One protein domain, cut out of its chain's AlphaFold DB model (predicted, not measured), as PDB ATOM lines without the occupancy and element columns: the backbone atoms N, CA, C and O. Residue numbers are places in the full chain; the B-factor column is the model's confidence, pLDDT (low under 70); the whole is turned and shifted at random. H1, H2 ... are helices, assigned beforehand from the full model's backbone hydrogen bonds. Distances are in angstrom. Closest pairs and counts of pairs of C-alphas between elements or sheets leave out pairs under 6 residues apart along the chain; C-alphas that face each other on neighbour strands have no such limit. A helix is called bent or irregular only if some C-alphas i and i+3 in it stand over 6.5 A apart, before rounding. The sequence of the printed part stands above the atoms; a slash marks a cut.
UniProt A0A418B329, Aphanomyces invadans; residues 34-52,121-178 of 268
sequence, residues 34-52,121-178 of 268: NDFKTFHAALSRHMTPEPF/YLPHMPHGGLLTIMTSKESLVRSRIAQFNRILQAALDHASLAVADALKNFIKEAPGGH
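What this domain is: This is residues 34 to 52 and 121 to 178 of the 268 residues of a protein of Aphanomyces invadans (UniProt A0A418B329). One long helix, H3, runs along the body; near its last residues sit H1 and H4, side by side and running opposite ways, while the small helix H2 lies at its other end, joined to it by a turn. The last residues, 171 to 178, stick out as a free tail. The printed part has 77 residues with four named helices, H1, H2, H3 and H4 in that order, and no named strand; the class is all helix. It is only just compact, close to loose, with a radius of gyration of the C-alphas of 13.7 A, and its outline is flat, spanning 40 by 39 by 17 A.

Where its parts are: Find C-alpha 34 at (106.900, 93.587, 79.208); from there H1 runs over residues 34 to 43, 14.2 A from first to last C-alpha. After the cut, look at residues 130 to 134 for H2, 7.9 A long. H3 begins at C-alpha 137, (104.613, 101.900, 93.894), and covers residues 137 to 157 in 30.4 A. H4 takes residues 161 to 171, 15.1 A, and ends at C-alpha 171, (108.600, 103.200, 68.628). No helix is bent or irregular.

How they stand to each other: H1, H3 and H4 form a bundle, a group of helices that touch one another. Start at Leu 43: its C-alpha and that of Val 163 are the closest of H1 and H4, which touch at 6.0 A, a shallow tilt of 11 degrees, opposite ways. H1 and H3 only just touch, with 3 pairs of C-alphas within 8 A, through residues 148 to 155 of H3 alone; the closest C-alphas are those of Leu 43 and Ala 155, 7.4 A apart, at a shallow tilt of 29 degrees, the same way. H3 and H4 are a helical hairpin and touch through residues 155 to 156 of H3 alone; the closest C-alphas are those of Ala 155 and Val 163, 6.4 A apart, at a steep tilt of 38 degrees, opposite ways. H2 and H3 are close but not clearly touching, the C-alphas of Thr 132 and Leu 140 being closest at 7.1 A. H2 is apart from H1 and H4. In H1, H3 and H4 every O i to N i+4 pair is within hydrogen-bond range; in H2 it is 0 of 1, with 2 of 2 O i to N i+3 pairs within range.

The domain as a whole: The two C-alphas farthest apart, those of Met 134 and Leu 161, are 39.8 A apart. Residues 53 to 120 are not printed, and C-alphas 52 and 121 stand 11.1 A apart across this cut, which lies in the link from H1 to H2. The links H2 to H3 and H3 to H4 are tight. Residues 133 to 139, of which 137 to 139 belong to H3, stand free, and so do residues 171 to 178. The mean pLDDT of the printed part is 82.9; look for values under 70 at residue 52, residues 128 to 136 and residues 173 to 178.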
ATOM      1  N   ASN A  34     106.588  94.735  80.064       90.00
ATOM      2  CA  ASN A  34     106.900  93.587  79.208       90.00
ATOM      3  C   ASN A  34     107.350  93.993  77.797       90.00
ATOM      4  O   ASN A  34     108.192  93.308  77.229       90.00
ATOM      5  N   ASP A  35     106.861  95.113  77.258       91.75
ATOM      6  CA  ASP A  35     107.302  95.599  75.945       91.75
ATOM      7  C   ASP A  35     108.782  96.001  76.007       91.75
ATOM      8  O   ASP A  35     109.560  95.665  75.118       91.75
ATOM      9  N   PHE A  36     109.194  96.641  77.109       92.94
ATOM     10  CA  PHE A  36     110.601  96.936  77.370       92.94
ATOM     11  C   PHE A  36     111.439  95.667  77.540       92.94
ATOM     12  O   PHE A  36     112.578  95.652  77.086       92.94
ATOM     13  N   LYS A  37     110.906  94.599  78.154       92.56
ATOM     14  CA  LYS A  37     111.616  93.305  78.263       92.56
ATOM     15  C   LYS A  37     111.927  92.715  76.900       92.56
ATOM     16  O   LYS A  37     113.063  92.317  76.663       92.56
ATOM     17  N   THR A  38     110.937  92.680  76.016       93.19
ATOM     18  CA  THR A  38     111.128  92.183  74.651       93.19
ATOM     19  C   THR A  38     112.115  93.059  73.883       93.19
ATOM     20  O   THR A  38     112.994  92.534  73.206       93.19
ATOM     21  N   PHE A  39     112.017  94.382  74.031       94.06
ATOM     22  CA  PHE A  39     112.942  95.328  73.409       94.06
ATOM     23  C   PHE A  39     114.385  95.147  73.898       94.06
ATOM     24  O   PHE A  39     115.294  94.994  73.092       94.06
ATOM     25  N   HIS A  40     114.603  95.075  75.210       94.44
ATOM     26  CA  HIS A  40     115.929  94.870  75.798       94.44
ATOM     27  C   HIS A  40     116.549  93.533  75.393       94.44
ATOM     28  O   HIS A  40     117.723  93.494  75.049       94.44
ATOM     29  N   ALA A  41     115.748  92.466  75.324       93.19
ATOM     30  CA  ALA A  41     116.200  91.172  74.816       93.19
ATOM     31  C   ALA A  41     116.560  91.195  73.317       93.19
ATOM     32  O   ALA A  41     117.320  90.344  72.854       93.19
ATOM     33  N   ALA A  42     116.005  92.132  72.540       92.81
ATOM     34  CA  ALA A  42     116.426  92.364  71.161       92.81
ATOM     35  C   ALA A  42     117.753  93.138  71.114       92.81
ATOM     36  O   ALA A  42     118.649  92.759  70.364       92.81
ATOM     37  N   LEU A  43     117.910  94.162  71.961       92.81
ATOM     38  CA  LEU A  43     119.155  94.930  72.078       92.81
ATOM     39  C   LEU A  43     120.329  94.070  72.551       92.81
ATOM     40  O   LEU A  43     121.421  94.176  72.003       92.81
ATOM     41  N   SER A  44     120.110  93.172  73.512       92.56
ATOM     42  CA  SER A  44     121.167  92.340  74.105       92.56
ATOM     43  C   SER A  44     121.806  91.349  73.128       92.56
ATOM     44  O   SER A  44     122.796  90.711  73.466       92.56
ATOM     45  N   ARG A  45     121.230  91.171  71.934       91.44
ATOM     46  CA  ARG A  45     121.826  90.364  70.857       91.44
ATOM     47  C   ARG A  45     122.892  91.128  70.077       91.44
ATOM     48  O   ARG A  45     123.680  90.511  69.371       91.44
ATOM     49  N   HIS A  46     122.867  92.455  70.161       90.12
ATOM     50  CA  HIS A  46     123.664  93.350  69.326       90.12
ATOM     51  C   HIS A  46     124.494  94.351  70.134       90.12
ATOM     52  O   HIS A  46     125.347  95.011  69.553       90.12
ATOM     53  N   MET A  47     124.247  94.466  71.439       89.88
ATOM     54  CA  MET A  47     124.960  95.347  72.360       89.88
ATOM     55  C   MET A  47     125.581  94.529  73.489       89.88
ATOM     56  O   MET A  47     124.982  93.559  73.967       89.88
ATOM     57  N   THR A  48     126.759  94.940  73.944       88.12
ATOM     58  CA  THR A  48     127.420  94.341  75.105       88.12
ATOM     59  C   THR A  48     126.664  94.719  76.384       88.12
ATOM     60  O   THR A  48     126.285  95.878  76.557       88.12
ATOM     61  N   PRO A  49     126.390  93.774  77.298       86.44
ATOM     62  CA  PRO A  49     125.754  94.108  78.566       86.44
ATOM     63  C   PRO A  49     126.701  94.946  79.436       86.44
ATOM     64  O   PRO A  49     127.890  94.648  79.524       86.44
ATOM     65  N   GLU A  50     126.167  95.972  80.104       82.94
ATOM     66  CA  GLU A  50     126.914  96.726  81.119       82.94
ATOM     67  C   GLU A  50     127.398  95.759  82.217       82.94
ATOM     68  O   GLU A  50     126.591  94.969  82.730       82.94
ATOM     69  N   PRO A  51     128.688  95.790  82.603       75.94
ATOM     70  CA  PRO A  51     129.180  94.950  83.683       75.94
ATOM     71  C   PRO A  51     128.414  95.279  84.968       75.94
ATOM     72  O   PRO A  51     128.339  96.438  85.390       75.94
ATOM     73  N   PHE A  52     127.836  94.252  85.598       65.44
ATOM     74  CA  PHE A  52     127.122  94.385  86.867       65.44
ATOM     75  C   PHE A  52     128.087  94.883  87.945       65.44
ATOM     76  O   PHE A  52     128.785  94.111  88.597       65.44
ATOM     77  N   TYR A 121     127.578 100.290  76.053       89.12
ATOM     78  CA  TYR A 121     127.038  99.226  76.891       89.12
ATOM     79  C   TYR A 121     125.522  99.350  77.049       89.12
ATOM     80  O   TYR A 121     124.983 100.431  77.293       89.12
ATOM     81  N   LEU A 122     124.831  98.216  76.982       91.75
ATOM     82  CA  LEU A 122     123.405  98.110  77.242       91.75
ATOM     83  C   LEU A 122     123.144  98.098  78.757       91.75
ATOM     84  O   LEU A 122     123.524  97.131  79.430       91.75
ATOM     85  N   PRO A 123     122.433  99.100  79.306       91.12
ATOM     86  CA  PRO A 123     122.096  99.122  80.722       91.12
ATOM     87  C   PRO A 123     121.215  97.937  81.114       91.12
ATOM     88  O   PRO A 123     120.408  97.435  80.324       91.12
ATOM     89  N   HIS A 124     121.320  97.508  82.368       90.00
ATOM     90  CA  HIS A 124     120.519  96.396  82.877       90.00
ATOM     91  C   HIS A 124     119.014  96.721  82.904       90.00
ATOM     92  O   HIS A 124     118.588  97.856  83.132       90.00
ATOM     93  N   MET A 125     118.189  95.691  82.718       91.94
ATOM     94  CA  MET A 125     116.736  95.791  82.833       91.94
ATOM     95  C   MET A 125     116.330  96.015  84.302       91.94
ATOM     96  O   MET A 125     116.746  95.231  85.161       91.94
ATOM     97  N   PRO A 126     115.496  97.023  84.635       88.50
ATOM     98  CA  PRO A 126     115.044  97.214  86.007       88.50
ATOM     99  C   PRO A 126     114.235  96.012  86.510       88.50
ATOM    100  O   PRO A 126     113.452  95.402  85.774       88.50
ATOM    101  N   HIS A 127     114.389  95.688  87.794       79.25
ATOM    102  CA  HIS A 127     113.813  94.484  88.388       79.25
ATOM    103  C   HIS A 127     112.269  94.471  88.381       79.25
ATOM    104  O   HIS A 127     111.590  95.472  88.648       79.25
ATOM    105  N   GLY A 128     111.716  93.293  88.069       67.25
ATOM    106  CA  GLY A 128     110.277  93.021  87.955       67.25
ATOM    107  C   GLY A 128     109.701  92.049  88.997       67.25
ATOM    108  O   GLY A 128     108.526  91.715  88.896       67.25
ATOM    109  N   GLY A 129     110.510  91.567  89.949       64.25
ATOM    110  CA  GLY A 129     110.174  90.453  90.857       64.25
ATOM    111  C   GLY A 129     109.692  90.858  92.257       64.25
ATOM    112  O   GLY A 129     109.483  92.041  92.522       64.25
ATOM    113  N   LEU A 130     109.552  89.878  93.165       48.50
ATOM    114  CA  LEU A 130     108.998  90.029  94.528       48.50
ATOM    115  C   LEU A 130     109.618  91.161  95.368       48.50
ATOM    116  O   LEU A 130     108.913  91.753  96.176       48.50
ATOM    117  N   LEU A 131     110.884  91.530  95.147       51.19
ATOM    118  CA  LEU A 131     111.536  92.667  95.827       51.19
ATOM    119  C   LEU A 131     110.817  94.004  95.582       51.19
ATOM    120  O   LEU A 131     110.882  94.922  96.394       51.19
ATOM    121  N   THR A 132     110.050  94.085  94.496       57.09
ATOM    122  CA  THR A 132     109.160  95.206  94.193       57.09
ATOM    123  C   THR A 132     108.093  95.416  95.276       57.09
ATOM    124  O   THR A 132     107.698  96.556  95.517       57.09
ATOM    125  N   ILE A 133     107.642  94.345  95.941       54.59
ATOM    126  CA  ILE A 133     106.562  94.366  96.945       54.59
ATOM    127  C   ILE A 133     106.963  95.196  98.174       54.59
ATOM    128  O   ILE A 133     106.105  95.807  98.805       54.59
ATOM    129  N   MET A 134     108.262  95.279  98.482       49.00
ATOM    130  CA  MET A 134     108.777  96.068  99.607       49.00
ATOM    131  C   MET A 134     108.969  97.555  99.268       49.00
ATOM    132  O   MET A 134     109.153  98.374 100.165       49.00
ATOM    133  N   THR A 135     108.918  97.926  97.984       59.59
ATOM    134  CA  THR A 135     109.098  99.312  97.527       59.59
ATOM    135  C   THR A 135     107.751  99.999  97.317       59.59
ATOM    136  O   THR A 135     106.790  99.384  96.852       59.59
ATOM    137  N   SER A 136     107.656 101.299  97.614       60.12
ATOM    138  CA  SER A 136     106.442 102.047  97.278       60.12
ATOM    139  C   SER A 136     106.246 102.084  95.759       60.12
ATOM    140  O   SER A 136     107.195 102.276  94.993       60.12
ATOM    141  N   LYS A 137     104.990 101.933  95.317       76.00
ATOM    142  CA  LYS A 137     104.613 101.900  93.894       76.00
ATOM    143  C   LYS A 137     105.201 103.073  93.099       76.00
ATOM    144  O   LYS A 137     105.602 102.898  91.956       76.00
ATOM    145  N   GLU A 138     105.279 104.258  93.700       80.94
ATOM    146  CA  GLU A 138     105.810 105.459  93.050       80.94
ATOM    147  C   GLU A 138     107.337 105.476  92.955       80.94
ATOM    148  O   GLU A 138     107.871 105.853  91.914       80.94
ATOM    149  N   SER A 139     108.046 105.051  94.007       82.56
ATOM    150  CA  SER A 139     109.513 104.976  93.992       82.56
ATOM    151  C   SER A 139     109.993 104.001  92.917       82.56
ATOM    152  O   SER A 139     110.854 104.329  92.100       82.56
ATOM    153  N   LEU A 140     109.336 102.841  92.837       85.62
ATOM    154  CA  LEU A 140     109.572 101.852  91.795       85.62
ATOM    155  C   LEU A 140     109.361 102.425  90.394       85.62
ATOM    156  O   LEU A 140     110.173 102.204  89.498       85.62
ATOM    157  N   VAL A 141     108.244 103.125  90.185       86.94
ATOM    158  CA  VAL A 141     107.924 103.718  88.886       86.94
ATOM    159  C   VAL A 141     109.005 104.713  88.481       86.94
ATOM    160  O   VAL A 141     109.487 104.626  87.354       86.94
ATOM    161  N   ARG A 142     109.438 105.597  89.388       88.44
ATOM    162  CA  ARG A 142     110.511 106.568  89.113       88.44
ATOM    163  C   ARG A 142     111.836 105.877  88.789       88.44
ATOM    164  O   ARG A 142     112.453 106.208  87.782       88.44
ATOM    165  N   SER A 143     112.228 104.881  89.585       87.94
ATOM    166  CA  SER A 143     113.435 104.078  89.342       87.94
ATOM    167  C   SER A 143     113.396 103.392  87.970       87.94
ATOM    168  O   SER A 143     114.346 103.492  87.194       87.94
ATOM    169  N   ARG A 144     112.262 102.778  87.610       90.94
ATOM    170  CA  ARG A 144     112.064 102.166  86.288       90.94
ATOM    171  C   ARG A 144     112.132 103.184  85.160       90.94
ATOM    172  O   ARG A 144     112.765 102.898  84.154       90.94
ATOM    173  N   ILE A 145     111.511 104.353  85.318       91.94
ATOM    174  CA  ILE A 145     111.562 105.425  84.314       91.94
ATOM    175  C   ILE A 145     113.011 105.838  84.049       91.94
ATOM    176  O   ILE A 145     113.414 105.906  82.889       91.94
ATOM    177  N   ALA A 146     113.796 106.058  85.106       92.12
ATOM    178  CA  ALA A 146     115.206 106.411  84.979       92.12
ATOM    179  C   ALA A 146     115.988 105.328  84.221       92.12
ATOM    180  O   ALA A 146     116.683 105.634  83.252       92.12
ATOM    181  N   GLN A 147     115.811 104.059  84.596       92.75
ATOM    182  CA  GLN A 147     116.523 102.955  83.957       92.75
ATOM    183  C   GLN A 147     116.088 102.740  82.498       92.75
ATOM    184  O   GLN A 147     116.924 102.504  81.630       92.75
ATOM    185  N   PHE A 148     114.798 102.884  82.191       94.12
ATOM    186  CA  PHE A 148     114.302 102.818  80.816       94.12
ATOM    187  C   PHE A 148     114.834 103.953  79.946       94.12
ATOM    188  O   PHE A 148     115.193 103.698  78.801       94.12
ATOM    189  N   ASN A 149     114.941 105.174  80.476       94.50
ATOM    190  CA  ASN A 149     115.572 106.271  79.746       94.50
ATOM    191  C   ASN A 149     117.045 105.953  79.436       94.50
ATOM    192  O   ASN A 149     117.470 106.204  78.314       94.50
ATOM    193  N   ARG A 150     117.797 105.330  80.360       93.94
ATOM    194  CA  ARG A 150     119.179 104.886  80.083       93.94
ATOM    195  C   ARG A 150     119.237 103.855  78.951       93.94
ATOM    196  O   ARG A 150     120.087 103.972  78.080       93.94
ATOM    197  N   ILE A 151     118.328 102.877  78.938       93.62
ATOM    198  CA  ILE A 151     118.258 101.862  77.868       93.62
ATOM    199  C   ILE A 151     117.934 102.508  76.514       93.62
ATOM    200  O   ILE A 151     118.554 102.169  75.510       93.62
ATOM    201  N   LEU A 152     116.972 103.435  76.480       94.00
ATOM    202  CA  LEU A 152     116.603 104.149  75.256       94.00
ATOM    203  C   LEU A 152     117.750 105.019  74.740       94.00
ATOM    204  O   LEU A 152     117.993 105.030  73.541       94.00
ATOM    205  N   GLN A 153     118.458 105.699  75.640       92.94
ATOM    206  CA  GLN A 153     119.622 106.508  75.297       92.94
ATOM    207  C   GLN A 153     120.732 105.641  74.694       92.94
ATOM    208  O   GLN A 153     121.177 105.913  73.588       92.94
ATOM    209  N   ALA A 154     121.077 104.526  75.340       92.38
ATOM    210  CA  ALA A 154     122.072 103.594  74.814       92.38
ATOM    211  C   ALA A 154     121.687 103.051  73.425       92.38
ATOM    212  O   ALA A 154     122.537 102.914  72.551       92.38
ATOM    213  N   ALA A 155     120.401 102.772  73.191       92.06
ATOM    214  CA  ALA A 155     119.924 102.336  71.879       92.06
ATOM    215  C   ALA A 155     119.992 103.441  70.806       92.06
ATOM    216  O   ALA A 155     120.143 103.120  69.632       92.06
ATOM    217  N   LEU A 156     119.855 104.713  71.192       91.44
ATOM    218  CA  LEU A 156     119.995 105.863  70.291       91.44
ATOM    219  C   LEU A 156     121.460 106.156  69.953       91.44
ATOM    220  O   LEU A 156     121.749 106.528  68.819       91.44
ATOM    221  N   ASP A 157     122.363 105.969  70.914       90.38
ATOM    222  CA  ASP A 157     123.794 106.248  70.755       90.38
ATOM    223  C   ASP A 157     124.530 105.135  69.979       90.38
ATOM    224  O   ASP A 157     125.629 105.338  69.468       90.38
ATOM    225  N   HIS A 158     123.935 103.944  69.871       88.31
ATOM    226  CA  HIS A 158     124.560 102.798  69.219       88.31
ATOM    227  C   HIS A 158     124.413 102.835  67.685       88.31
ATOM    228  O   HIS A 158     123.311 102.917  67.146       88.31
ATOM    229  N   ALA A 159     125.523 102.667  66.962       83.56
ATOM    230  CA  ALA A 159     125.582 102.812  65.501       83.56
ATOM    231  C   ALA A 159     125.066 101.600  64.683       83.56
ATOM    232  O   ALA A 159     125.029 101.649  63.454       83.56
ATOM    233  N   SER A 160     124.685 100.487  65.323       90.62
ATOM    234  CA  SER A 160     124.253  99.278  64.599       90.62
ATOM    235  C   SER A 160     122.854  99.402  63.996       90.62
ATOM    236  O   SER A 160     121.879  99.695  64.692       90.62
ATOM    237  N   LEU A 161     122.741  99.033  62.717       91.25
ATOM    238  CA  LEU A 161     121.475  98.988  61.982       91.25
ATOM    239  C   LEU A 161     120.430  98.085  62.657       91.25
ATOM    240  O   LEU A 161     119.258  98.444  62.722       91.25
ATOM    241  N   ALA A 162     120.846  96.949  63.226       91.69
ATOM    242  CA  ALA A 162     119.929  96.024  63.896       91.69
ATOM    243  C   ALA A 162     119.291  96.641  65.155       91.69
ATOM    244  O   ALA A 162     118.119  96.400  65.451       91.69
ATOM    245  N   VAL A 163     120.049  97.473  65.878       92.44
ATOM    246  CA  VAL A 163     119.553  98.225  67.040       92.44
ATOM    247  C   VAL A 163     118.597  99.326  66.591       92.44
ATOM    248  O   VAL A 163     117.516  99.460  67.168       92.44
ATOM    249  N   ALA A 164     118.936 100.045  65.519       92.19
ATOM    250  CA  ALA A 164     118.063 101.057  64.934       92.19
ATOM    251  C   ALA A 164     116.725 100.458  64.463       92.19
ATOM    252  O   ALA A 164     115.667 101.030  64.729       92.19
ATOM    253  N   ASP A 165     116.737  99.277  63.840       93.31
ATOM    254  CA  ASP A 165     115.521  98.568  63.436       93.31
ATOM    255  C   ASP A 165     114.699  98.091  64.638       93.31
ATOM    256  O   ASP A 165     113.471  98.237  64.651       93.31
ATOM    257  N   ALA A 166     115.354  97.562  65.676       92.75
ATOM    258  CA  ALA A 166     114.689  97.192  66.921       92.75
ATOM    259  C   ALA A 166     114.028  98.411  67.586       92.75
ATOM    260  O   ALA A 166     112.866  98.331  67.993       92.75
ATOM    261  N   LEU A 167     114.725  99.550  67.636       92.94
ATOM    262  CA  LEU A 167     114.204 100.805  68.172       92.94
ATOM    263  C   LEU A 167     113.041 101.321  67.326       92.94
ATOM    264  O   LEU A 167     111.984 101.626  67.873       92.94
ATOM    265  N   LYS A 168     113.188 101.344  65.998       91.81
ATOM    266  CA  LYS A 168     112.132 101.736  65.059       91.81
ATOM    267  C   LYS A 168     110.882 100.885  65.263       91.81
ATOM    268  O   LYS A 168     109.781 101.417  65.350       91.81
ATOM    269  N   ASN A 169     111.034  99.569  65.387       92.19
ATOM    270  CA  ASN A 169     109.919  98.664  65.661       92.19
ATOM    271  C   ASN A 169     109.309  98.882  67.052       92.19
ATOM    272  O   ASN A 169     108.093  98.783  67.208       92.19
ATOM    273  N   PHE A 170     110.127  99.232  68.043       92.06
ATOM    274  CA  PHE A 170     109.663  99.555  69.385       92.06
ATOM    275  C   PHE A 170     108.933 100.903  69.472       92.06
ATOM    276  O   PHE A 170     108.020 101.039  70.289       92.06
ATOM    277  N   ILE A 171     109.275 101.891  68.640       90.94
ATOM    278  CA  ILE A 171     108.600 103.200  68.628       90.94
ATOM    279  C   ILE A 171     107.421 103.275  67.656       90.94
ATOM    280  O   ILE A 171     106.527 104.086  67.876       90.94
ATOM    281  N   LYS A 172     107.364 102.405  66.636       87.50
ATOM    282  CA  LYS A 172     106.217 102.305  65.718       87.50
ATOM    283  C   LYS A 172     104.910 102.187  66.506       87.50
ATOM    284  O   LYS A 172     104.776 101.328  67.386       87.50
ATOM    285  N   GLU A 173     103.947 103.045  66.180       66.31
ATOM    286  CA  GLU A 173     102.612 102.996  66.767       66.31
ATOM    287  C   GLU A 173     102.026 101.593  66.586       66.31
ATOM    288  O   GLU A 173     102.043 101.024  65.493       66.31
ATOM    289  N   ALA A 174     101.544 100.993  67.678       57.75
ATOM    290  CA  ALA A 174     100.799  99.751  67.556       57.75
ATOM    291  C   ALA A 174      99.513 100.052  66.763       57.75
ATOM    292  O   ALA A 174      98.815 101.003  67.131       57.75
ATOM    293  N   PRO A 175      99.173  99.278  65.715       45.50
ATOM    294  CA  PRO A 175      97.919  99.463  64.993       45.50
ATOM    295  C   PRO A 175      96.757  99.293  65.984       45.50
ATOM    296  O   PRO A 175      96.529  98.202  66.498       45.50
ATOM    297  N   GLY A 176      96.089 100.397  66.334       44.59
ATOM    298  CA  GLY A 176      95.023 100.447  67.348       44.59
ATOM    299  C   GLY A 176      95.263 101.429  68.504       44.59
ATOM    300  O   GLY A 176      94.361 101.662  69.308       44.59
ATOM    301  N   GLY A 177      96.444 102.043  68.601       47.81
ATOM    302  CA  GLY A 177      96.665 103.183  69.487       47.81
ATOM    303  C   GLY A 177      96.104 104.452  68.856       47.81
ATOM    304  O   GLY A 177      96.818 105.125  68.130       47.81
ATOM    305  N   HIS A 178      94.836 104.783  69.103       45.56
ATOM    306  CA  HIS A 178      94.296 106.083  68.705       45.56
ATOM    307  C   HIS A 178      95.088 107.188  69.416       45.56
ATOM    308  O   HIS A 178      94.874 107.464  70.598       45.56
TER     309      HIS A 178